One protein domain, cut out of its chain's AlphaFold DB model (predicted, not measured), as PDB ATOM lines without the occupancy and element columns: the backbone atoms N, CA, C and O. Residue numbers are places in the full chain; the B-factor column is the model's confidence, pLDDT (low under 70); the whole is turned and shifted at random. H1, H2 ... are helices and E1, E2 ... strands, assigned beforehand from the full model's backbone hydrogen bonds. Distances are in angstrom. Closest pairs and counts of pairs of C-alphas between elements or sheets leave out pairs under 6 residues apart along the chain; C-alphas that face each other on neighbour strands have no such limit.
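Overview. This is residues 142 to 186, 433 to 512, 522 to 571 and 578 to 608 of the 608 residues of the protein "Exostosin domain-containing protein" of Vitrella brassicaformis (strain CCMP3155) (UniProt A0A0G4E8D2). A small sheet of three parallel strands, E1 E2 E3, makes the core, with H3 packed along E2 and E3 and other helices round about. Two long helices lead off to opposite ends of the longest axis: H7, with H6 near its first residues, and H9, which packs on H2 and H3 and sticks out with residues 597 to 606. The printed part has 206 residues with nine named helices and three named strands, in the order H1 E1 H2 E2 H3 E3 H4 H5 H6 H7 H8 H9, and is mostly helix. It is compact, with a radius of gyration of the C-alphas of 18.0 A, yet elongated, spanning 66 by 40 by 36 A.

Arrangement. Start at E2, residues 450 to 453, the inner strand. E1, residues 174 to 176, is parallel to it at 19 degrees, with N 452 and O 175 2.8 A apart; E3, residues 473 to 476, is parallel at 33 degrees, with N 451 and O 473 2.9 A apart. H3, residues 462 to 470, is over E2 and E3 at a height over the sheet of 8.7 A; E2, H3 and E3 form a strand-helix-strand unit, two parallel strands joined through a helix, with a right-handed crossover. H3 and H2, residues 435 to 447, make two layers with the sheet, helices on one face. H3 is the hub: it touches H2 (C-alphas of Gly 446 and Leu 470 closest, 5.0 A), H8, residues 549 to 563 (Leu 469 and Gly 563, 5.0 A), and H9, residues 579 to 606 (Leu 470 and Ala 592, 6.2 A). H8 touches H5, residues 491 to 494, closest at C-alphas 555 and 494, 5.2 A; H4, residues 479 to 485, is close to H5 but not clearly touching, 6.8 A between C-alphas 482 and 491. H7, residues 522 to 545, touches H1, residues 151 to 158, at a steep tilt of 56 degrees, closest at C-alphas 537 and 157, 6.1 A. Each O i to N i+4 pair is within hydrogen-bond range in H1, H2, H3, H4, H7 and H8; H9 has 22 of 24, H6, residues 505 to 512, has 3 of 4, and H5 is too short for one.

Along the chain. Find C-alpha 151 at (6.256, -41.253, -9.836), where H1 begins. H7 runs 34.8 A from C-alpha 522 at (0.326, -29.637, -24.099), H8 20.7 A, and H9 41.0 A to C-alpha 606 at (27.583, -40.727, 30.368).

Size, cuts and confidence. The C-alphas of Val 522 and Val 608 are farthest apart, 67.2 A. Three cuts leave gaps between C-alphas: 186 to 433, 25.2 A; 512 to 522, 7.7 A; 571 to 578, 8.3 A. Of the links printed whole, H1 to E1 is long. Mean pLDDT of the printed part is 72.7; 96 residues are under 70, among them 578 to 608.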
ATOM      1  N   ARG A 142      16.738 -39.335   0.016       72.44
ATOM      2  CA  ARG A 142      17.017 -40.751  -0.275       72.44
ATOM      3  C   ARG A 142      16.142 -41.252  -1.421       72.44
ATOM      4  O   ARG A 142      14.915 -41.152  -1.337       72.44
ATOM      5  N   ASP A 143      16.749 -41.870  -2.435       63.00
ATOM      6  CA  ASP A 143      15.997 -42.662  -3.411       63.00
ATOM      7  C   ASP A 143      15.631 -44.016  -2.810       63.00
ATOM      8  O   ASP A 143      16.492 -44.809  -2.437       63.00
ATOM      9  N   THR A 144      14.340 -44.295  -2.727       57.31
ATOM     10  CA  THR A 144      13.840 -45.535  -2.135       57.31
ATOM     11  C   THR A 144      13.600 -46.612  -3.182       57.31
ATOM     12  O   THR A 144      13.281 -47.743  -2.820       57.31
ATOM     13  N   ARG A 145      13.691 -46.274  -4.482       50.19
ATOM     14  CA  ARG A 145      13.314 -47.133  -5.625       50.19
ATOM     15  C   ARG A 145      11.941 -47.807  -5.480       50.19
ATOM     16  O   ARG A 145      11.606 -48.704  -6.251       50.19
ATOM     17  N   GLN A 146      11.119 -47.376  -4.526       45.78
ATOM     18  CA  GLN A 146       9.767 -47.864  -4.358       45.78
ATOM     19  C   GLN A 146       8.913 -47.198  -5.438       45.78
ATOM     20  O   GLN A 146       8.911 -45.980  -5.617       45.78
ATOM     21  N   PHE A 147       8.224 -48.003  -6.240       41.59
ATOM     22  CA  PHE A 147       7.496 -47.486  -7.389       41.59
ATOM     23  C   PHE A 147       6.014 -47.487  -7.138       41.59
ATOM     24  O   PHE A 147       5.388 -48.543  -7.143       41.59
ATOM     25  N   SER A 148       5.452 -46.284  -7.069       36.62
ATOM     26  CA  SER A 148       4.051 -46.059  -7.379       36.62
ATOM     27  C   SER A 148       3.716 -44.559  -7.459       36.62
ATOM     28  O   SER A 148       4.127 -43.775  -6.615       36.62
ATOM     29  N   LEU A 149       3.073 -44.183  -8.576       34.59
ATOM     30  CA  LEU A 149       2.117 -43.096  -8.930       34.59
ATOM     31  C   LEU A 149       2.283 -41.675  -8.390       34.59
ATOM     32  O   LEU A 149       2.149 -40.716  -9.141       34.59
ATOM     33  N   GLY A 150       2.863 -41.534  -7.209       47.47
ATOM     34  CA  GLY A 150       3.783 -40.443  -6.913       47.47
ATOM     35  C   GLY A 150       5.025 -40.418  -7.819       47.47
ATOM     36  O   GLY A 150       5.901 -39.607  -7.574       47.47
ATOM     37  N   ARG A 151       5.131 -41.240  -8.880       49.56
ATOM     38  CA  ARG A 151       6.256 -41.253  -9.836       49.56
ATOM     39  C   ARG A 151       6.567 -39.877 -10.419       49.56
ATOM     40  O   ARG A 151       7.733 -39.586 -10.639       49.56
ATOM     41  N   ILE A 152       5.560 -39.041 -10.672       51.72
ATOM     42  CA  ILE A 152       5.780 -37.682 -11.190       51.72
ATOM     43  C   ILE A 152       6.406 -36.798 -10.113       51.72
ATOM     44  O   ILE A 152       7.382 -36.109 -10.390       51.72
ATOM     45  N   PHE A 153       5.870 -36.840  -8.894       58.25
ATOM     46  CA  PHE A 153       6.386 -36.059  -7.772       58.25
ATOM     47  C   PHE A 153       7.776 -36.547  -7.340       58.25
ATOM     48  O   PHE A 153       8.698 -35.746  -7.283       58.25
ATOM     49  N   HIS A 154       7.957 -37.862  -7.172       64.06
ATOM     50  CA  HIS A 154       9.239 -38.520  -6.901       64.06
ATOM     51  C   HIS A 154      10.267 -38.187  -7.974       64.06
ATOM     52  O   HIS A 154      11.302 -37.625  -7.664       64.06
ATOM     53  N   ARG A 155       9.972 -38.436  -9.258       61.50
ATOM     54  CA  ARG A 155      10.914 -38.137 -10.347       61.50
ATOM     55  C   ARG A 155      11.292 -36.661 -10.382       61.50
ATOM     56  O   ARG A 155      12.444 -36.364 -10.641       61.50
ATOM     57  N   ARG A 156      10.355 -35.749 -10.111       66.31
ATOM     58  CA  ARG A 156      10.632 -34.305 -10.083       66.31
ATOM     59  C   ARG A 156      11.409 -33.870  -8.836       66.31
ATOM     60  O   ARG A 156      12.226 -32.966  -8.947       66.31
ATOM     61  N   LEU A 157      11.214 -34.524  -7.689       66.00
ATOM     62  CA  LEU A 157      12.084 -34.371  -6.517       66.00
ATOM     63  C   LEU A 157      13.496 -34.902  -6.801       66.00
ATOM     64  O   LEU A 157      14.476 -34.273  -6.432       66.00
ATOM     65  N   MET A 158      13.603 -36.014  -7.522       68.38
ATOM     66  CA  MET A 158      14.879 -36.591  -7.954       68.38
ATOM     67  C   MET A 158      15.560 -35.782  -9.074       68.38
ATOM     68  O   MET A 158      16.738 -35.979  -9.341       68.38
ATOM     69  N   GLU A 159      14.841 -34.866  -9.733       71.50
ATOM     70  CA  GLU A 159      15.387 -33.892 -10.692       71.50
ATOM     71  C   GLU A 159      15.906 -32.608 -10.010       71.50
ATOM     72  O   GLU A 159      16.368 -31.690 -10.700       71.50
ATOM     73  N   LEU A 160      15.820 -32.508  -8.675       70.12
ATOM     74  CA  LEU A 160      16.505 -31.456  -7.923       70.12
ATOM     75  C   LEU A 160      18.029 -31.555  -8.143       70.12
ATOM     76  O   LEU A 160      18.528 -32.606  -8.552       70.12
ATOM     77  N   PRO A 161      18.790 -30.465  -7.921       72.50
ATOM     78  CA  PRO A 161      20.237 -30.482  -8.118       72.50
ATOM     79  C   PRO A 161      20.895 -31.673  -7.400       72.50
ATOM     80  O   PRO A 161      20.465 -31.994  -6.293       72.50
ATOM     81  N   PRO A 162      21.974 -32.272  -7.943       65.19
ATOM     82  CA  PRO A 162      22.616 -33.460  -7.362       65.19
ATOM     83  C   PRO A 162      23.009 -33.315  -5.887       65.19
ATOM     84  O   PRO A 162      23.066 -34.288  -5.158       65.19
ATOM     85  N   LYS A 163      23.225 -32.083  -5.408       65.56
ATOM     86  CA  LYS A 163      23.510 -31.801  -3.992       65.56
ATOM     87  C   LYS A 163      22.346 -32.127  -3.044       65.56
ATOM     88  O   LYS A 163      22.563 -32.247  -1.846       65.56
ATOM     89  N   CYS A 164      21.128 -32.223  -3.566       63.41
ATOM     90  CA  CYS A 164      19.905 -32.476  -2.810       63.41
ATOM     91  C   CYS A 164      19.481 -33.950  -2.854       63.41
ATOM     92  O   CYS A 164      18.503 -34.310  -2.204       63.41
ATOM     93  N   VAL A 165      20.174 -34.793  -3.624       67.94
ATOM     94  CA  VAL A 165      19.824 -36.198  -3.852       67.94
ATOM     95  C   VAL A 165      21.024 -37.064  -3.485       67.94
ATOM     96  O   VAL A 165      22.128 -36.819  -3.954       67.94
ATOM     97  N   ALA A 166      20.816 -38.066  -2.635       71.56
ATOM     98  CA  ALA A 166      21.870 -38.999  -2.267       71.56
ATOM     99  C   ALA A 166      21.995 -40.107  -3.318       71.56
ATOM    100  O   ALA A 166      20.996 -40.730  -3.685       71.56
ATOM    101  N   ASP A 167      23.227 -40.397  -3.740       62.03
ATOM    102  CA  ASP A 167      23.530 -41.530  -4.624       62.03
ATOM    103  C   ASP A 167      23.437 -42.879  -3.889       62.03
ATOM    104  O   ASP A 167      23.210 -43.922  -4.510       62.03
ATOM    105  N   THR A 168      23.591 -42.864  -2.560       64.31
ATOM    106  CA  THR A 168      23.483 -44.038  -1.689       64.31
ATOM    107  C   THR A 168      22.369 -43.866  -0.654       64.31
ATOM    108  O   THR A 168      21.998 -42.757  -0.264       64.31
ATOM    109  N   ALA A 169      21.814 -44.984  -0.184       56.38
ATOM    110  CA  ALA A 169      20.781 -44.986   0.849       56.38
ATOM    111  C   ALA A 169      21.292 -44.413   2.181       56.38
ATOM    112  O   ALA A 169      20.523 -43.853   2.967       56.38
ATOM    113  N   GLU A 170      22.581 -44.569   2.458       60.12
ATOM    114  CA  GLU A 170      23.218 -44.185   3.706       60.12
ATOM    115  C   GLU A 170      23.301 -42.666   3.876       60.12
ATOM    116  O   GLU A 170      23.117 -42.194   5.005       60.12
ATOM    117  N   ASP A 171      23.498 -41.933   2.778       65.81
ATOM    118  CA  ASP A 171      23.882 -40.515   2.779       65.81
ATOM    119  C   ASP A 171      22.702 -39.537   2.878       65.81
ATOM    120  O   ASP A 171      22.884 -38.370   3.224       65.81
ATOM    121  N   GLY A 172      21.472 -39.979   2.603       69.75
ATOM    122  CA  GLY A 172      20.317 -39.084   2.683       69.75
ATOM    123  C   GLY A 172      19.825 -38.849   4.118       69.75
ATOM    124  O   GLY A 172      20.000 -39.681   5.005       69.75
ATOM    125  N   THR A 173      19.127 -37.747   4.358       75.00
ATOM    126  CA  THR A 173      18.488 -37.394   5.642       75.00
ATOM    127  C   THR A 173      16.957 -37.329   5.554       75.00
ATOM    128  O   THR A 173      16.275 -37.374   6.583       75.00
ATOM    129  N   LEU A 174      16.414 -37.277   4.334       75.31
ATOM    130  CA  LEU A 174      14.989 -37.272   4.007       75.31
ATOM    131  C   LEU A 174      14.569 -38.593   3.359       75.31
ATOM    132  O   LEU A 174      15.214 -39.058   2.420       75.31
ATOM    133  N   PHE A 175      13.438 -39.148   3.790       77.06
ATOM    134  CA  PHE A 175      12.850 -40.354   3.208       77.06
ATOM    135  C   PHE A 175      11.498 -40.057   2.565       77.06
ATOM    136  O   PHE A 175      10.650 -39.396   3.161       77.06
ATOM    137  N   PHE A 176      11.280 -40.549   1.346       73.00
ATOM    138  CA  PHE A 176      10.029 -40.369   0.611       73.00
ATOM    139  C   PHE A 176       9.297 -41.700   0.445       73.00
ATOM    140  O   PHE A 176       9.872 -42.664  -0.062       73.00
ATOM    141  N   ILE A 177       8.017 -41.744   0.833       61.41
ATOM    142  CA  ILE A 177       7.201 -42.966   0.763       61.41
ATOM    143  C   ILE A 177       6.188 -42.859  -0.380       61.41
ATOM    144  O   ILE A 177       5.168 -42.161  -0.266       61.41
ATOM    145  N   PRO A 178       6.412 -43.572  -1.492       51.78
ATOM    146  CA  PRO A 178       5.526 -43.546  -2.649       51.78
ATOM    147  C   PRO A 178       4.238 -44.349  -2.408       51.78
ATOM    148  O   PRO A 178       4.179 -45.240  -1.558       51.78
ATOM    149  N   TYR A 179       3.164 -43.956  -3.102       49.94
ATOM    150  CA  TYR A 179       1.796 -44.462  -2.915       49.94
ATOM    151  C   TYR A 179       1.390 -45.472  -3.982       49.94
ATOM    152  O   TYR A 179       1.258 -45.093  -5.146       49.94
ATOM    153  N   TYR A 180       1.109 -46.714  -3.579       40.22
ATOM    154  CA  TYR A 180       0.621 -47.787  -4.446       40.22
ATOM    155  C   TYR A 180      -0.891 -47.683  -4.605       40.22
ATOM    156  O   TYR A 180      -1.564 -47.911  -3.607       40.22
ATOM    157  N   ARG A 181      -1.387 -47.378  -5.830       40.75
ATOM    158  CA  ARG A 181      -2.662 -47.858  -6.447       40.75
ATOM    159  C   ARG A 181      -3.323 -46.846  -7.412       40.75
ATOM    160  O   ARG A 181      -4.201 -46.098  -7.028       40.75
ATOM    161  N   GLU A 182      -3.022 -46.900  -8.708       37.97
ATOM    162  CA  GLU A 182      -3.762 -46.150  -9.765       37.97
ATOM    163  C   GLU A 182      -4.404 -47.101 -10.767       37.97
ATOM    164  O   GLU A 182      -5.113 -46.666 -11.664       37.97
ATOM    165  N   TRP A 183      -4.271 -48.414 -10.610       40.41
ATOM    166  CA  TRP A 183      -4.924 -49.320 -11.554       40.41
ATOM    167  C   TRP A 183      -6.427 -49.510 -11.298       40.41
ATOM    168  O   TRP A 183      -7.128 -50.036 -12.155       40.41
ATOM    169  N   TYR A 184      -6.959 -49.048 -10.158       37.75
ATOM    170  CA  TYR A 184      -8.331 -49.372  -9.747       37.75
ATOM    171  C   TYR A 184      -9.403 -48.335 -10.121       37.75
ATOM    172  O   TYR A 184     -10.559 -48.714 -10.304       37.75
ATOM    173  N   HIS A 185      -9.063 -47.051 -10.264       44.53
ATOM    174  CA  HIS A 185     -10.088 -45.997 -10.343       44.53
ATOM    175  C   HIS A 185     -10.566 -45.653 -11.762       44.53
ATOM    176  O   HIS A 185     -11.711 -45.230 -11.918       44.53
ATOM    177  N   ASN A 186      -9.766 -45.909 -12.803       44.03
ATOM    178  CA  ASN A 186     -10.100 -45.444 -14.159       44.03
ATOM    179  C   ASN A 186     -10.901 -46.450 -15.011       44.03
ATOM    180  O   ASN A 186     -11.599 -46.037 -15.932       44.03
ATOM    181  N   LEU A 433       5.999 -56.920  -0.232       55.50
ATOM    182  CA  LEU A 433       7.419 -56.725   0.029       55.50
ATOM    183  C   LEU A 433       7.947 -58.012   0.657       55.50
ATOM    184  O   LEU A 433       7.347 -58.524   1.600       55.50
ATOM    185  N   SER A 434       9.063 -58.528   0.151       69.56
ATOM    186  CA  SER A 434       9.749 -59.609   0.851       69.56
ATOM    187  C   SER A 434      10.190 -59.132   2.238       69.56
ATOM    188  O   SER A 434      10.397 -57.937   2.456       69.56
ATOM    189  N   GLU A 435      10.402 -60.056   3.174       68.81
ATOM    190  CA  GLU A 435      10.955 -59.747   4.503       68.81
ATOM    191  C   GLU A 435      12.215 -58.865   4.422       68.81
ATOM    192  O   GLU A 435      12.356 -57.897   5.171       68.81
ATOM    193  N   GLN A 436      13.088 -59.130   3.445       68.25
ATOM    194  CA  GLN A 436      14.298 -58.342   3.213       68.25
ATOM    195  C   GLN A 436      13.989 -56.900   2.777       68.25
ATOM    196  O   GLN A 436      14.614 -55.965   3.277       68.25
ATOM    197  N   GLN A 437      13.007 -56.702   1.894       71.94
ATOM    198  CA  GLN A 437      12.578 -55.368   1.464       71.94
ATOM    199  C   GLN A 437      11.888 -54.605   2.599       71.94
ATOM    200  O   GLN A 437      12.092 -53.406   2.761       71.94
ATOM    201  N   SER A 438      11.102 -55.296   3.422       73.88
ATOM    202  CA  SER A 438      10.472 -54.722   4.610       73.88
ATOM    203  C   SER A 438      11.510 -54.245   5.632       73.88
ATOM    204  O   SER A 438      11.413 -53.125   6.140       73.88
ATOM    205  N   ALA A 439      12.545 -55.047   5.891       75.12
ATOM    206  CA  ALA A 439      13.648 -54.665   6.769       75.12
ATOM    207  C   ALA A 439      14.430 -53.457   6.228       75.12
ATOM    208  O   ALA A 439      14.755 -52.546   6.990       75.12
ATOM    209  N   GLU A 440      14.685 -53.410   4.919       79.25
ATOM    210  CA  GLU A 440      15.351 -52.281   4.263       79.25
ATOM    211  C   GLU A 440      14.543 -50.987   4.409       79.25
ATOM    212  O   GLU A 440      15.077 -49.950   4.799       79.25
ATOM    213  N   VAL A 441      13.231 -51.045   4.190       80.56
ATOM    214  CA  VAL A 441      12.343 -49.892   4.371       80.56
ATOM    215  C   VAL A 441      12.378 -49.402   5.812       80.56
ATOM    216  O   VAL A 441      12.590 -48.213   6.049       80.56
ATOM    217  N   ALA A 442      12.226 -50.306   6.782       83.56
ATOM    218  CA  ALA A 442      12.286 -49.954   8.196       83.56
ATOM    219  C   ALA A 442      13.642 -49.336   8.583       83.56
ATOM    220  O   ALA A 442      13.699 -48.366   9.340       83.56
ATOM    221  N   PHE A 443      14.734 -49.842   8.014       85.00
ATOM    222  CA  PHE A 443      16.065 -49.271   8.186       85.00
ATOM    223  C   PHE A 443      16.164 -47.844   7.625       85.00
ATOM    224  O   PHE A 443      16.701 -46.955   8.289       85.00
ATOM    225  N   LEU A 444      15.607 -47.588   6.437       86.44
ATOM    226  CA  LEU A 444      15.618 -46.259   5.816       86.44
ATOM    227  C   LEU A 444      14.836 -45.230   6.635       86.44
ATOM    228  O   LEU A 444      15.337 -44.130   6.871       86.44
ATOM    229  N   TYR A 445      13.648 -45.595   7.114       89.38
ATOM    230  CA  TYR A 445      12.881 -44.782   8.057       89.38
ATOM    231  C   TYR A 445      13.688 -44.481   9.327       89.38
ATOM    232  O   TYR A 445      13.784 -43.326   9.727       89.38
ATOM    233  N   GLY A 446      14.293 -45.501   9.947       87.69
ATOM    234  CA  GLY A 446      15.038 -45.351  11.202       87.69
ATOM    235  C   GLY A 446      16.278 -44.457  11.097       87.69
ATOM    236  O   GLY A 446      16.732 -43.918  12.104       87.69
ATOM    237  N   ARG A 447      16.815 -44.271   9.885       89.88
ATOM    238  CA  ARG A 447      17.949 -43.378   9.606       89.88
ATOM    239  C   ARG A 447      17.554 -41.984   9.120       89.88
ATOM    240  O   ARG A 447      18.432 -41.139   8.959       89.88
ATOM    241  N   SER A 448      16.274 -41.738   8.869       92.44
ATOM    242  CA  SER A 448      15.806 -40.472   8.308       92.44
ATOM    243  C   SER A 448      15.247 -39.563   9.392       92.44
ATOM    244  O   SER A 448      14.593 -40.011  10.332       92.44
ATOM    245  N   VAL A 449      15.497 -38.260   9.265       95.69
ATOM    246  CA  VAL A 449      14.975 -37.258  10.206       95.69
ATOM    247  C   VAL A 449      13.519 -36.948   9.882       95.69
ATOM    248  O   VAL A 449      12.670 -36.911  10.772       95.69
ATOM    249  N   PHE A 450      13.232 -36.772   8.593       96.88
ATOM    250  CA  PHE A 450      11.924 -36.404   8.073       96.88
ATOM    251  C   PHE A 450      11.455 -37.428   7.036       96.88
ATOM    252  O   PHE A 450      12.213 -37.829   6.149       96.88
ATOM    253  N   CYS A 451      10.187 -37.816   7.136       95.06
ATOM    254  CA  CYS A 451       9.543 -38.765   6.237       95.06
ATOM    255  C   CYS A 451       8.403 -38.067   5.513       95.06
ATOM    256  O   CYS A 451       7.392 -37.719   6.115       95.06
ATOM    257  N   LEU A 452       8.566 -37.851   4.215       94.12
ATOM    258  CA  LEU A 452       7.587 -37.169   3.382       94.12
ATOM    259  C   LEU A 452       6.366 -38.079   3.172       94.12
ATOM    260  O   LEU A 452       6.477 -39.157   2.585       94.12
ATOM    261  N   GLN A 453       5.201 -37.627   3.643       92.81
ATOM    262  CA  GLN A 453       3.923 -38.342   3.607       92.81
ATOM    263  C   GLN A 453       2.930 -37.629   2.683       92.81
ATOM    264  O   GLN A 453       1.993 -36.987   3.170       92.81
ATOM    265  N   PRO A 454       3.095 -37.708   1.349       88.25
ATOM    266  CA  PRO A 454       2.132 -37.112   0.427       88.25
ATOM    267  C   PRO A 454       0.729 -37.696   0.655       88.25
ATOM    268  O   PRO A 454       0.612 -38.887   0.995       88.25
ATOM    269  N   PRO A 455      -0.333 -36.887   0.472       81.50
ATOM    270  CA  PRO A 455      -1.700 -37.369   0.575       81.50
ATOM    271  C   PRO A 455      -1.924 -38.512  -0.416       81.50
ATOM    272  O   PRO A 455      -1.521 -38.434  -1.577       81.50
ATOM    273  N   GLY A 456      -2.539 -39.589   0.066       75.94
ATOM    274  CA  GLY A 456      -3.137 -40.612  -0.791       75.94
ATOM    275  C   GLY A 456      -4.630 -40.347  -0.983       75.94
ATOM    276  O   GLY A 456      -5.138 -39.301  -0.581       75.94
ATOM    277  N   ASP A 457      -5.347 -41.336  -1.519       74.94
ATOM    278  CA  ASP A 457      -6.812 -41.280  -1.659       74.94
ATOM    279  C   ASP A 457      -7.526 -41.138  -0.305       74.94
ATOM    280  O   ASP A 457      -8.608 -40.559  -0.213       74.94
ATOM    281  N   MET A 458      -6.904 -41.652   0.760       79.56
ATOM    282  CA  MET A 458      -7.383 -41.531   2.133       79.56
ATOM    283  C   MET A 458      -6.330 -40.863   3.025       79.56
ATOM    284  O   MET A 458      -5.130 -41.119   2.865       79.56
ATOM    285  N   PRO A 459      -6.753 -40.061   4.023       85.69
ATOM    286  CA  PRO A 459      -5.836 -39.463   4.991       85.69
ATOM    287  C   PRO A 459      -5.215 -40.504   5.941       85.69
ATOM    288  O   PRO A 459      -4.226 -40.217   6.612       85.69
ATOM    289  N   THR A 460      -5.743 -41.731   5.965       86.31
ATOM    290  CA  THR A 460      -5.482 -42.813   6.931       86.31
ATOM    291  C   THR A 460      -4.232 -43.650   6.628       86.31
ATOM    292  O   THR A 460      -4.163 -44.844   6.920       86.31
ATOM    293  N   ARG A 461      -3.206 -43.049   6.023       85.69
ATOM    294  CA  ARG A 461      -2.048 -43.792   5.518       85.69
ATOM    295  C   ARG A 461      -1.177 -44.369   6.639       85.69
ATOM    296  O   ARG A 461      -0.594 -43.620   7.419       85.69
ATOM    297  N   LYS A 462      -0.991 -45.695   6.629       87.62
ATOM    298  CA  LYS A 462      -0.132 -46.448   7.567       87.62
ATOM    299  C   LYS A 462       1.292 -45.885   7.700       87.62
ATOM    300  O   LYS A 462       1.814 -45.814   8.807       87.62
ATOM    301  N   GLY A 463       1.883 -45.398   6.603       90.06
ATOM    302  CA  GLY A 463       3.236 -44.821   6.601       90.06
ATOM    303  C   GLY A 463       3.436 -43.654   7.580       90.06
ATOM    304  O   GLY A 463       4.547 -43.451   8.073       90.06
ATOM    305  N   ILE A 464       2.369 -42.919   7.924       93.62
ATOM    306  CA  ILE A 464       2.419 -41.861   8.945       93.62
ATOM    307  C   ILE A 464       2.788 -42.467  10.306       93.62
ATOM    308  O   ILE A 464       3.703 -41.973  10.961       93.62
ATOM    309  N   LEU A 465       2.137 -43.569  10.694       93.44
ATOM    310  CA  LEU A 465       2.425 -44.286  11.939       93.44
ATOM    311  C   LEU A 465       3.804 -44.951  11.908       93.44
ATOM    312  O   LEU A 465       4.545 -44.842  12.885       93.44
ATOM    313  N   ASP A 466       4.173 -45.578  10.786       92.50
ATOM    314  CA  ASP A 466       5.491 -46.210  10.627       92.50
ATOM    315  C   ASP A 466       6.631 -45.191  10.799       92.50
ATOM    316  O   ASP A 466       7.630 -45.494  11.452       92.50
ATOM    317  N   SER A 467       6.448 -43.953  10.311       94.81
ATOM    318  CA  SER A 467       7.407 -42.858  10.525       94.81
ATOM    319  C   SER A 467       7.648 -42.623  12.012       94.81
ATOM    320  O   SER A 467       8.781 -42.680  12.486       94.81
ATOM    321  N   ILE A 468       6.565 -42.413  12.759       94.81
ATOM    322  CA  ILE A 468       6.610 -42.051  14.176       94.81
ATOM    323  C   ILE A 468       7.236 -43.172  15.002       94.81
ATOM    324  O   ILE A 468       8.109 -42.914  15.832       94.81
ATOM    325  N   LEU A 469       6.821 -44.414  14.742       93.06
ATOM    326  CA  LEU A 469       7.335 -45.608  15.410       93.06
ATOM    327  C   LEU A 469       8.851 -45.736  15.264       93.06
ATOM    328  O   LEU A 469       9.558 -46.002  16.237       93.06
ATOM    329  N   LEU A 470       9.358 -45.482  14.060       92.94
ATOM    330  CA  LEU A 470      10.783 -45.564  13.764       92.94
ATOM    331  C   LEU A 470      11.563 -44.296  14.130       92.94
ATOM    332  O   LEU A 470      12.791 -44.294  14.088       92.94
ATOM    333  N   GLY A 471      10.887 -43.249  14.610       92.06
ATOM    334  CA  GLY A 471      11.505 -41.983  15.015       92.06
ATOM    335  C   GLY A 471      11.779 -41.016  13.865       92.06
ATOM    336  O   GLY A 471      12.487 -40.032  14.065       92.06
ATOM    337  N   CYS A 472      11.204 -41.270  12.696       95.88
ATOM    338  CA  CYS A 472      11.180 -40.337  11.587       95.88
ATOM    339  C   CYS A 472       9.982 -39.389  11.737       95.88
ATOM    340  O   CYS A 472       8.859 -39.830  11.982       95.88
ATOM    341  N   ILE A 473      10.185 -38.083  11.589       97.69
ATOM    342  CA  ILE A 473       9.104 -37.100  11.725       97.69
ATOM    343  C   ILE A 473       8.276 -37.101  10.430       97.69
ATOM    344  O   ILE A 473       8.809 -36.717   9.385       97.69
ATOM    345  N   PRO A 474       6.990 -37.503  10.442       97.06
ATOM    346  CA  PRO A 474       6.157 -37.416   9.251       97.06
ATOM    347  C   PRO A 474       5.946 -35.951   8.843       97.06
ATOM    348  O   PRO A 474       5.533 -35.116   9.650       97.06
ATOM    349  N   VAL A 475       6.196 -35.657   7.571       96.69
ATOM    350  CA  VAL A 475       5.901 -34.378   6.922       96.69
ATOM    351  C   VAL A 475       4.627 -34.558   6.111       96.69
ATOM    352  O   VAL A 475       4.610 -35.272   5.109       96.69
ATOM    353  N   LEU A 476       3.542 -33.962   6.588       94.81
ATOM    354  CA  LEU A 476       2.214 -34.027   5.992       94.81
ATOM    355  C   LEU A 476       2.061 -32.901   4.973       94.81
ATOM    356  O   LEU A 476       2.485 -31.775   5.237       94.81
ATOM    357  N   PHE A 477       1.412 -33.194   3.847       91.88
ATOM    358  CA  PHE A 477       1.209 -32.216   2.771       91.88
ATOM    359  C   PHE A 477      -0.252 -31.849   2.534       91.88
ATOM    360  O   PHE A 477      -0.557 -31.102   1.610       91.88
ATOM    361  N   ALA A 478      -1.166 -32.394   3.335       90.12
ATOM    362  CA  ALA A 478      -2.573 -32.046   3.277       90.12
ATOM    363  C   ALA A 478      -3.151 -31.894   4.678       90.12
ATOM    364  O   ALA A 478      -2.967 -32.752   5.550       90.12
ATOM    365  N   ARG A 479      -3.940 -30.834   4.867       91.88
ATOM    366  CA  ARG A 479      -4.654 -30.594   6.122       91.88
ATOM    367  C   ARG A 479      -5.581 -31.751   6.510       91.88
ATOM    368  O   ARG A 479      -5.679 -32.070   7.686       91.88
ATOM    369  N   SER A 480      -6.156 -32.455   5.535       91.38
ATOM    370  CA  SER A 480      -6.987 -33.641   5.777       91.38
ATOM    371  C   SER A 480      -6.238 -34.790   6.462       91.38
ATOM    372  O   SER A 480      -6.827 -35.488   7.283       91.38
ATOM    373  N   GLN A 481      -4.941 -34.981   6.177       92.81
ATOM    374  CA  GLN A 481      -4.110 -35.947   6.905       92.81
ATOM    375  C   GLN A 481      -3.956 -35.510   8.360       92.81
ATOM    376  O   GLN A 481      -4.099 -36.323   9.270       92.81
ATOM    377  N   TYR A 482      -3.696 -34.219   8.581       94.44
ATOM    378  CA  TYR A 482      -3.560 -33.669   9.922       94.44
ATOM    379  C   TYR A 482      -4.855 -33.832  10.723       94.44
ATOM    380  O   TYR A 482      -4.851 -34.446  11.784       94.44
ATOM    381  N   ASP A 483      -5.974 -33.341  10.198       94.44
ATOM    382  CA  ASP A 483      -7.248 -33.328  10.916       94.44
ATOM    383  C   ASP A 483      -7.770 -34.745  11.203       94.44
ATOM    384  O   ASP A 483      -8.419 -34.960  12.223       94.44
ATOM    385  N   TYR A 484      -7.447 -35.728  10.351       94.25
ATOM    386  CA  TYR A 484      -7.810 -37.124  10.593       94.25
ATOM    387  C   TYR A 484      -7.036 -37.743  11.765       94.25
ATOM    388  O   TYR A 484      -7.628 -38.404  12.614       94.25
ATOM    389  N   TRP A 485      -5.713 -37.568  11.807       93.44
ATOM    390  CA  TRP A 485      -4.860 -38.236  12.798       93.44
ATOM    391  C   TRP A 485      -4.738 -37.463  14.113       93.44
ATOM    392  O   TRP A 485      -4.516 -38.083  15.150       93.44
ATOM    393  N   HIS A 486      -4.902 -36.137  14.090       94.56
ATOM    394  CA  HIS A 486      -4.717 -35.275  15.259       94.56
ATOM    395  C   HIS A 486      -5.560 -35.672  16.492       94.56
ATOM    396  O   HIS A 486      -5.029 -35.635  17.601       94.56
ATOM    397  N   PRO A 487      -6.828 -36.112  16.348       95.56
ATOM    398  CA  PRO A 487      -7.631 -36.577  17.483       95.56
ATOM    399  C   PRO A 487      -7.087 -37.835  18.174       95.56
ATOM    400  O   PRO A 487      -7.340 -38.042  19.357       95.56
ATOM    401  N   PHE A 488      -6.355 -38.682  17.446       92.44
ATOM    402  CA  PHE A 488      -5.804 -39.942  17.961       92.44
ATOM    403  C   PHE A 488      -4.346 -39.805  18.405       92.44
ATOM    404  O   PHE A 488      -3.851 -40.586  19.214       92.44
ATOM    405  N   LEU A 489      -3.648 -38.819  17.851       92.69
ATOM    406  CA  LEU A 489      -2.228 -38.595  18.023       92.69
ATOM    407  C   LEU A 489      -1.971 -37.095  17.962       92.69
ATOM    408  O   LEU A 489      -2.295 -36.480  16.952       92.69
ATOM    409  N   ASN A 490      -1.321 -36.506  18.970       95.75
ATOM    410  CA  ASN A 490      -1.022 -35.074  18.942       95.75
ATOM    411  C   ASN A 490      -0.008 -34.749  17.828       95.75
ATOM    412  O   ASN A 490       1.205 -34.717  18.037       95.75
ATOM    413  N   LEU A 491      -0.518 -34.490  16.624       95.00
ATOM    414  CA  LEU A 491       0.297 -34.196  15.452       95.00
ATOM    415  C   LEU A 491       1.061 -32.877  15.560       95.00
ATOM    416  O   LEU A 491       2.098 -32.734  14.921       95.00
ATOM    417  N   THR A 492       0.641 -31.950  16.425       96.44
ATOM    418  CA  THR A 492       1.451 -30.764  16.730       96.44
ATOM    419  C   THR A 492       2.807 -31.166  17.317       96.44
ATOM    420  O   THR A 492       3.831 -30.569  16.984       96.44
ATOM    421  N   GLU A 493       2.840 -32.224  18.130       96.75
ATOM    422  CA  GLU A 493       4.063 -32.775  18.724       96.75
ATOM    423  C   GLU A 493       4.712 -33.867  17.861       96.75
ATOM    424  O   GLU A 493       5.910 -34.089  17.989       96.75
ATOM    425  N   ALA A 494       3.975 -34.524  16.960       95.81
ATOM    426  CA  ALA A 494       4.492 -35.671  16.206       95.81
ATOM    427  C   ALA A 494       4.951 -35.361  14.774       95.81
ATOM    428  O   ALA A 494       5.791 -36.086  14.253       95.81
ATOM    429  N   SER A 495       4.406 -34.334  14.113       97.25
ATOM    430  CA  SER A 495       4.580 -34.126  12.668       97.25
ATOM    431  C   SER A 495       4.934 -32.687  12.298       97.25
ATOM    432  O   SER A 495       4.974 -31.789  13.145       97.25
ATOM    433  N   ILE A 496       5.215 -32.470  11.016       97.25
ATOM    434  CA  ILE A 496       5.276 -31.149  10.385       97.25
ATOM    435  C   ILE A 496       4.199 -31.111   9.308       97.25
ATOM    436  O   ILE A 496       4.080 -32.055   8.533       97.25
ATOM    437  N   LEU A 497       3.409 -30.042   9.262       95.69
ATOM    438  CA  LEU A 497       2.444 -29.808   8.191       95.69
ATOM    439  C   LEU A 497       3.010 -28.736   7.261       95.69
ATOM    440  O   LEU A 497       3.125 -27.583   7.666       95.69
ATOM    441  N   ILE A 498       3.323 -29.123   6.029       93.50
ATOM    442  CA  ILE A 498       3.635 -28.196   4.941       93.50
ATOM    443  C   ILE A 498       2.409 -28.190   4.040       93.50
ATOM    444  O   ILE A 498       2.264 -29.044   3.167       93.50
ATOM    445  N   ASP A 499       1.493 -27.258   4.290       84.12
ATOM    446  CA  ASP A 499       0.274 -27.140   3.494       84.12
ATOM    447  C   ASP A 499       0.626 -26.553   2.124       84.12
ATOM    448  O   ASP A 499       0.723 -25.337   1.918       84.12
ATOM    449  N   LEU A 500       0.928 -27.453   1.195       77.38
ATOM    450  CA  LEU A 500       1.162 -27.096  -0.183       77.38
ATOM    451  C   LEU A 500      -0.169 -27.174  -0.924       77.38
ATOM    452  O   LEU A 500      -0.852 -28.195  -0.843       77.38
ATOM    453  N   PRO A 501      -0.504 -26.167  -1.743       66.75
ATOM    454  CA  PRO A 501      -1.561 -26.297  -2.729       66.75
ATOM    455  C   PRO A 501      -1.066 -27.223  -3.850       66.75
ATOM    456  O   PRO A 501      -0.797 -26.775  -4.962       66.75
ATOM    457  N   ILE A 502      -0.864 -28.511  -3.556       60.94
ATOM    458  CA  ILE A 502      -0.599 -29.520  -4.575       60.94
ATOM    459  C   ILE A 502      -1.964 -29.847  -5.179       60.94
ATOM    460  O   ILE A 502      -2.801 -30.438  -4.492       60.94
ATOM    461  N   PRO A 503      -2.240 -29.449  -6.435       51.84
ATOM    462  CA  PRO A 503      -3.457 -29.885  -7.097       51.84
ATOM    463  C   PRO A 503      -3.456 -31.413  -7.131       51.84
ATOM    464  O   PRO A 503      -2.430 -32.034  -7.418       51.84
ATOM    465  N   SER A 504      -4.599 -32.028  -6.824       51.88
ATOM    466  CA  SER A 504      -4.707 -33.481  -6.914       51.88
ATOM    467  C   SER A 504      -4.289 -33.939  -8.323       51.88
ATOM    468  O   SER A 504      -4.600 -33.255  -9.307       51.88
ATOM    469  N   PRO A 505      -3.623 -35.098  -8.473       48.19
ATOM    470  CA  PRO A 505      -3.265 -35.637  -9.790       48.19
ATOM    471  C   PRO A 505      -4.470 -35.723 -10.743       48.19
ATOM    472  O   PRO A 505      -4.354 -35.502 -11.947       48.19
ATOM    473  N   SER A 506      -5.663 -35.948 -10.187       48.69
ATOM    474  CA  SER A 506      -6.936 -35.944 -10.906       48.69
ATOM    475  C   SER A 506      -7.316 -34.579 -11.495       48.69
ATOM    476  O   SER A 506      -7.845 -34.531 -12.604       48.69
ATOM    477  N   ALA A 507      -7.007 -33.462 -10.830       50.03
ATOM    478  CA  ALA A 507      -7.218 -32.127 -11.393       50.03
ATOM    479  C   ALA A 507      -6.292 -31.862 -12.594       50.03
ATOM    480  O   ALA A 507      -6.703 -31.232 -13.570       50.03
ATOM    481  N   LEU A 508      -5.069 -32.402 -12.553       50.00
ATOM    482  CA  LEU A 508      -4.071 -32.261 -13.615       50.00
ATOM    483  C   LEU A 508      -4.435 -33.055 -14.878       50.00
ATOM    484  O   LEU A 508      -4.308 -32.532 -15.985       50.00
ATOM    485  N   CYS A 509      -4.942 -34.283 -14.734       47.78
ATOM    486  CA  CYS A 509      -5.361 -35.102 -15.878       47.78
ATOM    487  C   CYS A 509      -6.701 -34.645 -16.483       47.78
ATOM    488  O   CYS A 509      -6.856 -34.629 -17.705       47.78
ATOM    489  N   ASN A 510      -7.662 -34.210 -15.662       48.59
ATOM    490  CA  ASN A 510      -8.985 -33.802 -16.154       48.59
ATOM    491  C   ASN A 510      -8.946 -32.513 -16.993       48.59
ATOM    492  O   ASN A 510      -9.728 -32.373 -17.936       48.59
ATOM    493  N   ALA A 511      -8.012 -31.600 -16.708       49.72
ATOM    494  CA  ALA A 511      -7.793 -30.401 -17.520       49.72
ATOM    495  C   ALA A 511      -7.219 -30.720 -18.915       49.72
ATOM    496  O   ALA A 511      -7.480 -29.994 -19.871       49.72
ATOM    497  N   ALA A 512      -6.467 -31.818 -19.053       49.28
ATOM    498  CA  ALA A 512      -5.906 -32.249 -20.332       49.28
ATOM    499  C   ALA A 512      -6.938 -32.975 -21.213       49.28
ATOM    500  O   ALA A 512      -6.942 -32.798 -22.427       49.28
ATOM    501  N   VAL A 522       0.058 -28.687 -25.199       47.84
ATOM    502  CA  VAL A 522       0.326 -29.637 -24.099       47.84
ATOM    503  C   VAL A 522       1.747 -29.457 -23.529       47.84
ATOM    504  O   VAL A 522       1.976 -29.675 -22.338       47.84
ATOM    505  N   SER A 523       2.692 -28.979 -24.349       53.66
ATOM    506  CA  SER A 523       4.089 -28.754 -23.953       53.66
ATOM    507  C   SER A 523       4.247 -27.644 -22.903       53.66
ATOM    508  O   SER A 523       4.921 -27.835 -21.887       53.66
ATOM    509  N   THR A 524       3.578 -26.499 -23.078       55.44
ATOM    510  CA  THR A 524       3.753 -25.330 -22.194       55.44
ATOM    511  C   THR A 524       3.077 -25.518 -20.837       55.44
ATOM    512  O   THR A 524       3.631 -25.113 -19.814       55.44
ATOM    513  N   THR A 525       1.923 -26.188 -20.794       58.19
ATOM    514  CA  THR A 525       1.235 -26.535 -19.539       58.19
ATOM    515  C   THR A 525       2.047 -27.544 -18.723       58.19
ATOM    516  O   THR A 525       2.215 -27.367 -17.518       58.19
ATOM    517  N   CYS A 526       2.641 -28.550 -19.377       61.41
ATOM    518  CA  CYS A 526       3.518 -29.521 -18.721       61.41
ATOM    519  C   CYS A 526       4.803 -28.866 -18.180       61.41
ATOM    520  O   CYS A 526       5.202 -29.137 -17.047       61.41
ATOM    521  N   ALA A 527       5.413 -27.949 -18.941       63.34
ATOM    522  CA  ALA A 527       6.595 -27.202 -18.510       63.34
ATOM    523  C   ALA A 527       6.310 -26.291 -17.302       63.34
ATOM    524  O   ALA A 527       7.081 -26.287 -16.340       63.34
ATOM    525  N   ARG A 528       5.179 -25.571 -17.303       66.56
ATOM    526  CA  ARG A 528       4.745 -24.755 -16.152       66.56
ATOM    527  C   ARG A 528       4.501 -25.604 -14.912       66.56
ATOM    528  O   ARG A 528       4.903 -25.216 -13.820       66.56
ATOM    529  N   GLU A 529       3.893 -26.773 -15.070       65.69
ATOM    530  CA  GLU A 529       3.630 -27.663 -13.942       65.69
ATOM    531  C   GLU A 529       4.905 -28.329 -13.408       65.69
ATOM    532  O   GLU A 529       5.055 -28.540 -12.204       65.69
ATOM    533  N   LYS A 530       5.868 -28.621 -14.289       65.44
ATOM    534  CA  LYS A 530       7.206 -29.073 -13.892       65.44
ATOM    535  C   LYS A 530       7.915 -28.009 -13.055       65.44
ATOM    536  O   LYS A 530       8.454 -28.336 -12.002       65.44
ATOM    537  N   LEU A 531       7.853 -26.745 -13.484       71.44
ATOM    538  CA  LEU A 531       8.410 -25.619 -12.737       71.44
ATOM    539  C   LEU A 531       7.737 -25.458 -11.365       71.44
ATOM    540  O   LEU A 531       8.440 -25.319 -10.372       71.44
ATOM    541  N   ARG A 532       6.404 -25.557 -11.287       70.69
ATOM    542  CA  ARG A 532       5.665 -25.485 -10.013       70.69
ATOM    543  C   ARG A 532       6.046 -26.591  -9.039       70.69
ATOM    544  O   ARG A 532       6.255 -26.306  -7.867       70.69
ATOM    545  N   LEU A 533       6.162 -27.837  -9.501       69.62
ATOM    546  CA  LEU A 533       6.569 -28.936  -8.620       69.62
ATOM    547  C   LEU A 533       8.036 -28.829  -8.194       69.62
ATOM    548  O   LEU A 533       8.351 -29.173  -7.060       69.62
ATOM    549  N   ARG A 534       8.916 -28.300  -9.051       73.44
ATOM    550  CA  ARG A 534      10.294 -27.989  -8.653       73.44
ATOM    551  C   ARG A 534      10.335 -26.906  -7.575       73.44
ATOM    552  O   ARG A 534      10.966 -27.110  -6.546       73.44
ATOM    553  N   GLN A 535       9.609 -25.807  -7.777       78.69
ATOM    554  CA  GLN A 535       9.470 -24.738  -6.784       78.69
ATOM    555  C   GLN A 535       8.858 -25.256  -5.476       78.69
ATOM    556  O   GLN A 535       9.275 -24.847  -4.397       78.69
ATOM    557  N   ALA A 536       7.902 -26.187  -5.554       81.12
ATOM    558  CA  ALA A 536       7.354 -26.856  -4.381       81.12
ATOM    559  C   ALA A 536       8.422 -27.691  -3.658       81.12
ATOM    560  O   ALA A 536       8.535 -27.578  -2.446       81.12
ATOM    561  N   GLY A 537       9.235 -28.469  -4.379       83.44
ATOM    562  CA  GLY A 537      10.359 -29.220  -3.806       83.44
ATOM    563  C   GLY A 537      11.380 -28.327  -3.098       83.44
ATOM    564  O   GLY A 537      11.730 -28.586  -1.950       83.44
ATOM    565  N   GLU A 538      11.801 -27.237  -3.745       83.62
ATOM    566  CA  GLU A 538      12.722 -26.245  -3.167       83.62
ATOM    567  C   GLU A 538      12.124 -25.589  -1.911       83.62
ATOM    568  O   GLU A 538      12.804 -25.450  -0.896       83.62
ATOM    569  N   ARG A 539      10.825 -25.264  -1.937       85.50
ATOM    570  CA  ARG A 539      10.109 -24.733  -0.772       85.50
ATOM    571  C   ARG A 539      10.027 -25.743   0.376       85.50
ATOM    572  O   ARG A 539      10.224 -25.350   1.518       85.50
ATOM    573  N   ILE A 540       9.757 -27.021   0.092       89.12
ATOM    574  CA  ILE A 540       9.733 -28.084   1.112       89.12
ATOM    575  C   ILE A 540      11.083 -28.160   1.814       89.12
ATOM    576  O   ILE A 540      11.129 -28.159   3.039       89.12
ATOM    577  N   LEU A 541      12.173 -28.219   1.045       88.25
ATOM    578  CA  LEU A 541      13.518 -28.293   1.606       88.25
ATOM    579  C   LEU A 541      13.825 -27.069   2.468       88.25
ATOM    580  O   LEU A 541      14.233 -27.241   3.610       88.25
ATOM    581  N   ALA A 542      13.537 -25.863   1.973       88.62
ATOM    582  CA  ALA A 542      13.748 -24.635   2.731       88.62
ATOM    583  C   ALA A 542      12.945 -24.609   4.045       88.62
ATOM    584  O   ALA A 542      13.478 -24.239   5.086       88.62
ATOM    585  N   GLU A 543      11.676 -25.030   4.031       92.00
ATOM    586  CA  GLU A 543      10.865 -25.096   5.253       92.00
ATOM    587  C   GLU A 543      11.404 -26.134   6.249       92.00
ATOM    588  O   GLU A 543      11.392 -25.877   7.453       92.00
ATOM    589  N   LEU A 544      11.912 -27.277   5.773       94.06
ATOM    590  CA  LEU A 544      12.480 -28.323   6.629       94.06
ATOM    591  C   LEU A 544      13.867 -27.964   7.181       94.06
ATOM    592  O   LEU A 544      14.153 -28.283   8.334       94.06
ATOM    593  N   GLU A 545      14.711 -27.278   6.408       92.56
ATOM    594  CA  GLU A 545      16.021 -26.778   6.858       92.56
ATOM    595  C   GLU A 545      15.886 -25.716   7.955       92.56
ATOM    596  O   GLU A 545      16.740 -25.605   8.831       92.56
ATOM    597  N   MET A 546      14.781 -24.967   7.950       93.44
ATOM    598  CA  MET A 546      14.482 -23.949   8.958       93.44
ATOM    599  C   MET A 546      13.939 -24.528  10.274       93.44
ATOM    600  O   MET A 546      13.733 -23.775  11.229       93.44
ATOM    601  N   VAL A 547      13.692 -25.840  10.363       94.38
ATOM    602  CA  VAL A 547      13.194 -26.475  11.590       94.38
ATOM    603  C   VAL A 547      14.328 -26.547  12.619       94.38
ATOM    604  O   VAL A 547      15.317 -27.243  12.384       94.38
ATOM    605  N   PRO A 548      14.197 -25.912  13.800       96.75
ATOM    606  CA  PRO A 548      15.251 -25.944  14.806       96.75
ATOM    607  C   PRO A 548      15.543 -27.366  15.285       96.75
ATOM    608  O   PRO A 548      14.623 -28.152  15.526       96.75
ATOM    609  N   GLU A 549      16.811 -27.683  15.538       94.44
ATOM    610  CA  GLU A 549      17.198 -29.023  15.988       94.44
ATOM    611  C   GLU A 549      16.552 -29.407  17.331       94.44
ATOM    612  O   GLU A 549      16.166 -30.558  17.541       94.44
ATOM    613  N   ALA A 550      16.325 -28.432  18.218       96.56
ATOM    614  CA  ALA A 550      15.550 -28.631  19.443       96.56
ATOM    615  C   ALA A 550      14.117 -29.118  19.153       96.56
ATOM    616  O   ALA A 550      13.625 -30.028  19.822       96.56
ATOM    617  N   THR A 551      13.472 -28.570  18.119       97.38
ATOM    618  CA  THR A 551      12.141 -28.992  17.664       97.38
ATOM    619  C   THR A 551      12.182 -30.406  17.096       97.38
ATOM    620  O   THR A 551      11.317 -31.216  17.426       97.38
ATOM    621  N   ILE A 552      13.199 -30.739  16.295       96.81
ATOM    622  CA  ILE A 552      13.402 -32.094  15.760       96.81
ATOM    623  C   ILE A 552      13.522 -33.099  16.912       96.81
ATOM    624  O   ILE A 552      12.757 -34.063  16.984       96.81
ATOM    625  N   ARG A 553      14.417 -32.836  17.873       96.19
ATOM    626  CA  ARG A 553      14.637 -33.704  19.040       96.19
ATOM    627  C   ARG A 553      13.374 -33.861  19.884       96.19
ATOM    628  O   ARG A 553      13.079 -34.978  20.315       96.19
ATOM    629  N   ALA A 554      12.616 -32.783  20.092       97.31
ATOM    630  CA  ALA A 554      11.353 -32.814  20.827       97.31
ATOM    631  C   ALA A 554      10.299 -33.685  20.122       97.31
ATOM    632  O   ALA A 554       9.699 -34.550  20.761       97.31
ATOM    633  N   LYS A 555      10.128 -33.530  18.802       97.88
ATOM    634  CA  LYS A 555       9.180 -34.331  18.007       97.88
ATOM    635  C   LYS A 555       9.564 -35.808  17.963       97.88
ATOM    636  O   LYS A 555       8.722 -36.682  18.159       97.88
ATOM    637  N   GLN A 556      10.849 -36.112  17.796       95.81
ATOM    638  CA  GLN A 556      11.329 -37.491  17.861       95.81
ATOM    639  C   GLN A 556      11.126 -38.090  19.255       95.81
ATOM    640  O   GLN A 556      10.683 -39.229  19.359       95.81
ATOM    641  N   ALA A 557      11.397 -37.338  20.329       95.69
ATOM    642  CA  ALA A 557      11.152 -37.783  21.702       95.69
ATOM    643  C   ALA A 557       9.667 -38.075  21.961       95.69
ATOM    644  O   ALA A 557       9.352 -39.094  22.580       95.69
ATOM    645  N   TYR A 558       8.766 -37.240  21.433       96.25
ATOM    646  CA  TYR A 558       7.332 -37.519  21.429       96.25
ATOM    647  C   TYR A 558       7.026 -38.843  20.723       96.25
ATOM    648  O   TYR A 558       6.354 -39.700  21.298       96.25
ATOM    649  N   GLY A 559       7.578 -39.044  19.523       93.81
ATOM    650  CA  GLY A 559       7.415 -40.275  18.749       93.81
ATOM    651  C   GLY A 559       7.849 -41.529  19.510       93.81
ATOM    652  O   GLY A 559       7.118 -42.515  19.536       93.81
ATOM    653  N   ARG A 560       8.975 -41.474  20.237       92.62
ATOM    654  CA  ARG A 560       9.416 -42.585  21.106       92.62
ATOM    655  C   ARG A 560       8.423 -42.861  22.231       92.62
ATOM    656  O   ARG A 560       8.067 -44.009  22.471       92.62
ATOM    657  N   ARG A 561       7.962 -41.802  22.903       94.31
ATOM    658  CA  ARG A 561       7.026 -41.906  24.028       94.31
ATOM    659  C   ARG A 561       5.670 -42.444  23.596       94.31
ATOM    660  O   ARG A 561       5.070 -43.190  24.358       94.31
ATOM    661  N   ILE A 562       5.166 -42.057  22.427       92.50
ATOM    662  CA  ILE A 562       3.866 -42.536  21.951       92.50
ATOM    663  C   ILE A 562       3.970 -43.908  21.279       92.50
ATOM    664  O   ILE A 562       3.039 -44.702  21.363       92.50
ATOM    665  N   GLY A 563       5.118 -44.222  20.673       87.44
ATOM    666  CA  GLY A 563       5.345 -45.474  19.958       87.44
ATOM    667  C   GLY A 563       5.150 -46.723  20.818       87.44
ATOM    668  O   GLY A 563       4.691 -47.737  20.307       87.44
ATOM    669  N   GLN A 564       5.391 -46.641  22.132       87.00
ATOM    670  CA  GLN A 564       5.108 -47.742  23.065       87.00
ATOM    671  C   GLN A 564       3.608 -48.064  23.211       87.00
ATOM    672  O   GLN A 564       3.256 -49.172  23.613       87.00
ATOM    673  N   TYR A 565       2.727 -47.109  22.895       87.75
ATOM    674  CA  TYR A 565       1.271 -47.271  22.954       87.75
ATOM    675  C   TYR A 565       0.659 -47.618  21.594       87.75
ATOM    676  O   TYR A 565      -0.491 -48.046  21.533       87.75
ATOM    677  N   ILE A 566       1.411 -47.452  20.501       86.38
ATOM    678  CA  ILE A 566       0.957 -47.841  19.167       86.38
ATOM    679  C   ILE A 566       1.133 -49.353  19.037       86.38
ATOM    680  O   ILE A 566       2.244 -49.875  18.938       86.38
ATOM    681  N   GLN A 567       0.012 -50.067  19.034       79.62
ATOM    682  CA  GLN A 567      -0.019 -51.509  18.836       79.62
ATOM    683  C   GLN A 567      -0.583 -51.822  17.457       79.62
ATOM    684  O   GLN A 567      -1.718 -51.477  17.142       79.62
ATOM    685  N   TYR A 568       0.209 -52.515  16.645       77.38
ATOM    686  CA  TYR A 568      -0.331 -53.234  15.502       77.38
ATOM    687  C   TYR A 568      -0.993 -54.513  16.005       77.38
ATOM    688  O   TYR A 568      -0.331 -55.346  16.633       77.38
ATOM    689  N   SER A 569      -2.294 -54.645  15.756       68.31
ATOM    690  CA  SER A 569      -2.978 -55.926  15.855       68.31
ATOM    691  C   SER A 569      -2.548 -56.763  14.658       68.31
ATOM    692  O   SER A 569      -2.923 -56.461  13.526       68.31
ATOM    693  N   VAL A 570      -1.744 -57.793  14.911       59.50
ATOM    694  CA  VAL A 570      -1.591 -58.881  13.948       59.50
ATOM    695  C   VAL A 570      -2.946 -59.570  13.919       59.50
ATOM    696  O   VAL A 570      -3.401 -60.047  14.956       59.50
ATOM    697  N   GLY A 571      -3.644 -59.520  12.784       56.69
ATOM    698  CA  GLY A 571      -4.888 -60.264  12.644       56.69
ATOM    699  C   GLY A 571      -4.595 -61.739  12.889       56.69
ATOM    700  O   GLY A 571      -3.608 -62.251  12.367       56.69
ATOM    701  N   ASP A 578      -1.045 -63.456   5.175       48.38
ATOM    702  CA  ASP A 578      -0.568 -62.198   5.805       48.38
ATOM    703  C   ASP A 578       0.845 -62.248   6.422       48.38
ATOM    704  O   ASP A 578       1.307 -61.285   7.029       48.38
ATOM    705  N   ARG A 579       1.588 -63.343   6.219       48.59
ATOM    706  CA  ARG A 579       2.904 -63.555   6.859       48.59
ATOM    707  C   ARG A 579       3.985 -62.517   6.504       48.59
ATOM    708  O   ARG A 579       4.951 -62.392   7.247       48.59
ATOM    709  N   ASP A 580       3.845 -61.789   5.396       44.94
ATOM    710  CA  ASP A 580       4.855 -60.813   4.956       44.94
ATOM    711  C   ASP A 580       4.658 -59.423   5.591       44.94
ATOM    712  O   ASP A 580       5.636 -58.706   5.823       44.94
ATOM    713  N   GLU A 581       3.424 -59.043   5.951       48.84
ATOM    714  CA  GLU A 581       3.210 -57.846   6.772       48.84
ATOM    715  C   GLU A 581       3.764 -58.061   8.191       48.84
ATOM    716  O   GLU A 581       4.420 -57.169   8.739       48.84
ATOM    717  N   ASP A 582       3.618 -59.275   8.735       55.94
ATOM    718  CA  ASP A 582       4.205 -59.697  10.016       55.94
ATOM    719  C   ASP A 582       5.723 -59.492  10.071       55.94
ATOM    720  O   ASP A 582       6.253 -59.080  11.105       55.94
ATOM    721  N   ALA A 583       6.429 -59.689   8.956       54.72
ATOM    722  CA  ALA A 583       7.874 -59.498   8.886       54.72
ATOM    723  C   ALA A 583       8.283 -58.025   9.061       54.72
ATOM    724  O   ALA A 583       9.201 -57.723   9.831       54.72
ATOM    725  N   LEU A 584       7.569 -57.085   8.421       57.19
ATOM    726  CA  LEU A 584       7.786 -55.655   8.656       57.19
ATOM    727  C   LEU A 584       7.489 -55.322  10.119       57.19
ATOM    728  O   LEU A 584       8.290 -54.656  10.765       57.19
ATOM    729  N   TYR A 585       6.391 -55.826  10.681       63.66
ATOM    730  CA  TYR A 585       6.026 -55.575  12.077       63.66
ATOM    731  C   TYR A 585       7.073 -56.070  13.077       63.66
ATOM    732  O   TYR A 585       7.409 -55.361  14.034       63.66
ATOM    733  N   VAL A 586       7.610 -57.268  12.857       60.88
ATOM    734  CA  VAL A 586       8.684 -57.842  13.672       60.88
ATOM    735  C   VAL A 586       9.957 -57.007  13.537       60.88
ATOM    736  O   VAL A 586      10.550 -56.653  14.559       60.88
ATOM    737  N   ALA A 587      10.327 -56.601  12.318       59.47
ATOM    738  CA  ALA A 587      11.480 -55.737  12.070       59.47
ATOM    739  C   ALA A 587      11.329 -54.354  12.732       59.47
ATOM    740  O   ALA A 587      12.245 -53.891  13.413       59.47
ATOM    741  N   LEU A 588      10.154 -53.726  12.618       61.47
ATOM    742  CA  LEU A 588       9.825 -52.443  13.251       61.47
ATOM    743  C   LEU A 588       9.992 -52.515  14.774       61.47
ATOM    744  O   LEU A 588      10.621 -51.646  15.378       61.47
ATOM    745  N   ARG A 589       9.463 -53.570  15.409       63.03
ATOM    746  CA  ARG A 589       9.608 -53.775  16.860       63.03
ATOM    747  C   ARG A 589      11.050 -54.067  17.260       63.03
ATOM    748  O   ARG A 589      11.483 -53.586  18.307       63.03
ATOM    749  N   ALA A 590      11.782 -54.852  16.473       61.59
ATOM    750  CA  ALA A 590      13.181 -55.163  16.744       61.59
ATOM    751  C   ALA A 590      14.050 -53.896  16.699       61.59
ATOM    752  O   ALA A 590      14.754 -53.612  17.670       61.59
ATOM    753  N   LEU A 591      13.911 -53.085  15.646       61.88
ATOM    754  CA  LEU A 591      14.643 -51.827  15.466       61.88
ATOM    755  C   LEU A 591      14.301 -50.791  16.542       61.88
ATOM    756  O   LEU A 591      15.202 -50.166  17.103       61.88
ATOM    757  N   ALA A 592      13.019 -50.648  16.897       59.97
ATOM    758  CA  ALA A 592      12.610 -49.761  17.986       59.97
ATOM    759  C   ALA A 592      13.277 -50.155  19.318       59.97
ATOM    760  O   ALA A 592      13.842 -49.307  20.009       59.97
ATOM    761  N   ARG A 593      13.301 -51.459  19.641       65.38
ATOM    762  CA  ARG A 593      13.953 -51.989  20.851       65.38
ATOM    763  C   ARG A 593      15.471 -51.839  20.834       65.38
ATOM    764  O   ARG A 593      16.075 -51.699  21.895       65.38
ATOM    765  N   GLU A 594      16.115 -51.961  19.678       62.12
ATOM    766  CA  GLU A 594      17.563 -51.753  19.559       62.12
ATOM    767  C   GLU A 594      17.946 -50.289  19.741       62.12
ATOM    768  O   GLU A 594      18.886 -50.001  20.483       62.12
ATOM    769  N   ARG A 595      17.173 -49.358  19.171       61.72
ATOM    770  CA  ARG A 595      17.385 -47.922  19.378       61.72
ATOM    771  C   ARG A 595      17.301 -47.551  20.857       61.72
ATOM    772  O   ARG A 595      18.184 -46.864  21.367       61.72
ATOM    773  N   ASP A 596      16.278 -48.033  21.556       57.75
ATOM    774  CA  ASP A 596      16.095 -47.725  22.976       57.75
ATOM    775  C   ASP A 596      17.217 -48.342  23.837       57.75
ATOM    776  O   ASP A 596      17.715 -47.699  24.763       57.75
ATOM    777  N   ARG A 597      17.706 -49.540  23.479       64.62
ATOM    778  CA  ARG A 597      18.888 -50.157  24.112       64.62
ATOM    779  C   ARG A 597      20.172 -49.358  23.875       64.62
ATOM    780  O   ARG A 597      20.961 -49.218  24.809       64.62
ATOM    781  N   GLY A 598      20.372 -48.820  22.671       56.09
ATOM    782  CA  GLY A 598      21.509 -47.952  22.347       56.09
ATOM    783  C   GLY A 598      21.506 -46.656  23.162       56.09
ATOM    784  O   GLY A 598      22.529 -46.275  23.728       56.09
ATOM    785  N   VAL A 599      20.338 -46.023  23.313       51.28
ATOM    786  CA  VAL A 599      20.167 -44.830  24.162       51.28
ATOM    787  C   VAL A 599      20.489 -45.137  25.627       51.28
ATOM    788  O   VAL A 599      21.164 -44.351  26.289       51.28
ATOM    789  N   GLU A 600      20.060 -46.288  26.141       44.09
ATOM    790  CA  GLU A 600      20.305 -46.663  27.537       44.09
ATOM    791  C   GLU A 600      21.753 -47.108  27.805       44.09
ATOM    792  O   GLU A 600      22.268 -46.962  28.914       44.09
ATOM    793  N   ALA A 601      22.451 -47.629  26.793       39.28
ATOM    794  CA  ALA A 601      23.894 -47.853  26.854       39.28
ATOM    795  C   ALA A 601      24.667 -46.522  26.911       39.28
ATOM    796  O   ALA A 601      25.553 -46.371  27.750       39.28
ATOM    797  N   LEU A 602      24.274 -45.532  26.099       34.50
ATOM    798  CA  LEU A 602      24.868 -44.190  26.104       34.50
ATOM    799  C   LEU A 602      24.650 -43.447  27.427       34.50
ATOM    800  O   LEU A 602      25.588 -42.849  27.941       34.50
ATOM    801  N   LYS A 603      23.455 -43.523  28.030       41.69
ATOM    802  CA  LYS A 603      23.212 -42.932  29.361       41.69
ATOM    803  C   LYS A 603      24.089 -43.547  30.445       41.69
ATOM    804  O   LYS A 603      24.607 -42.819  31.283       41.69
ATOM    805  N   ARG A 604      24.277 -44.871  30.421       45.31
ATOM    806  CA  ARG A 604      25.166 -45.564  31.366       45.31
ATOM    807  C   ARG A 604      26.623 -45.160  31.181       45.31
ATOM    808  O   ARG A 604      27.316 -45.013  32.173       45.31
ATOM    809  N   HIS A 605      27.067 -44.942  29.945       35.84
ATOM    810  CA  HIS A 605      28.410 -44.430  29.665       35.84
ATOM    811  C   HIS A 605      28.589 -42.951  30.021       35.84
ATOM    812  O   HIS A 605      29.689 -42.566  30.371       35.84
ATOM    813  N   ALA A 606      27.537 -42.131  29.954       33.69
ATOM    814  CA  ALA A 606      27.583 -40.727  30.368       33.69
ATOM    815  C   ALA A 606      27.463 -40.527  31.895       33.69
ATOM    816  O   ALA A 606      27.709 -39.430  32.388       33.69
ATOM    817  N   MET A 607      27.028 -41.557  32.630       39.69
ATOM    818  CA  MET A 607      26.973 -41.577  34.100       39.69
ATOM    819  C   MET A 607      28.253 -42.120  34.755       39.69
ATOM    820  O   MET A 607      28.396 -41.989  35.970       39.69
ATOM    821  N   VAL A 608      29.138 -42.744  33.973       44.25
ATOM    822  CA  VAL A 608      30.492 -43.167  34.371       44.25
ATOM    823  C   VAL A 608      31.464 -42.073  33.961       44.25
ATOM    824  O   VAL A 608      32.378 -41.789  34.766       44.25
TER     825      VAL A 608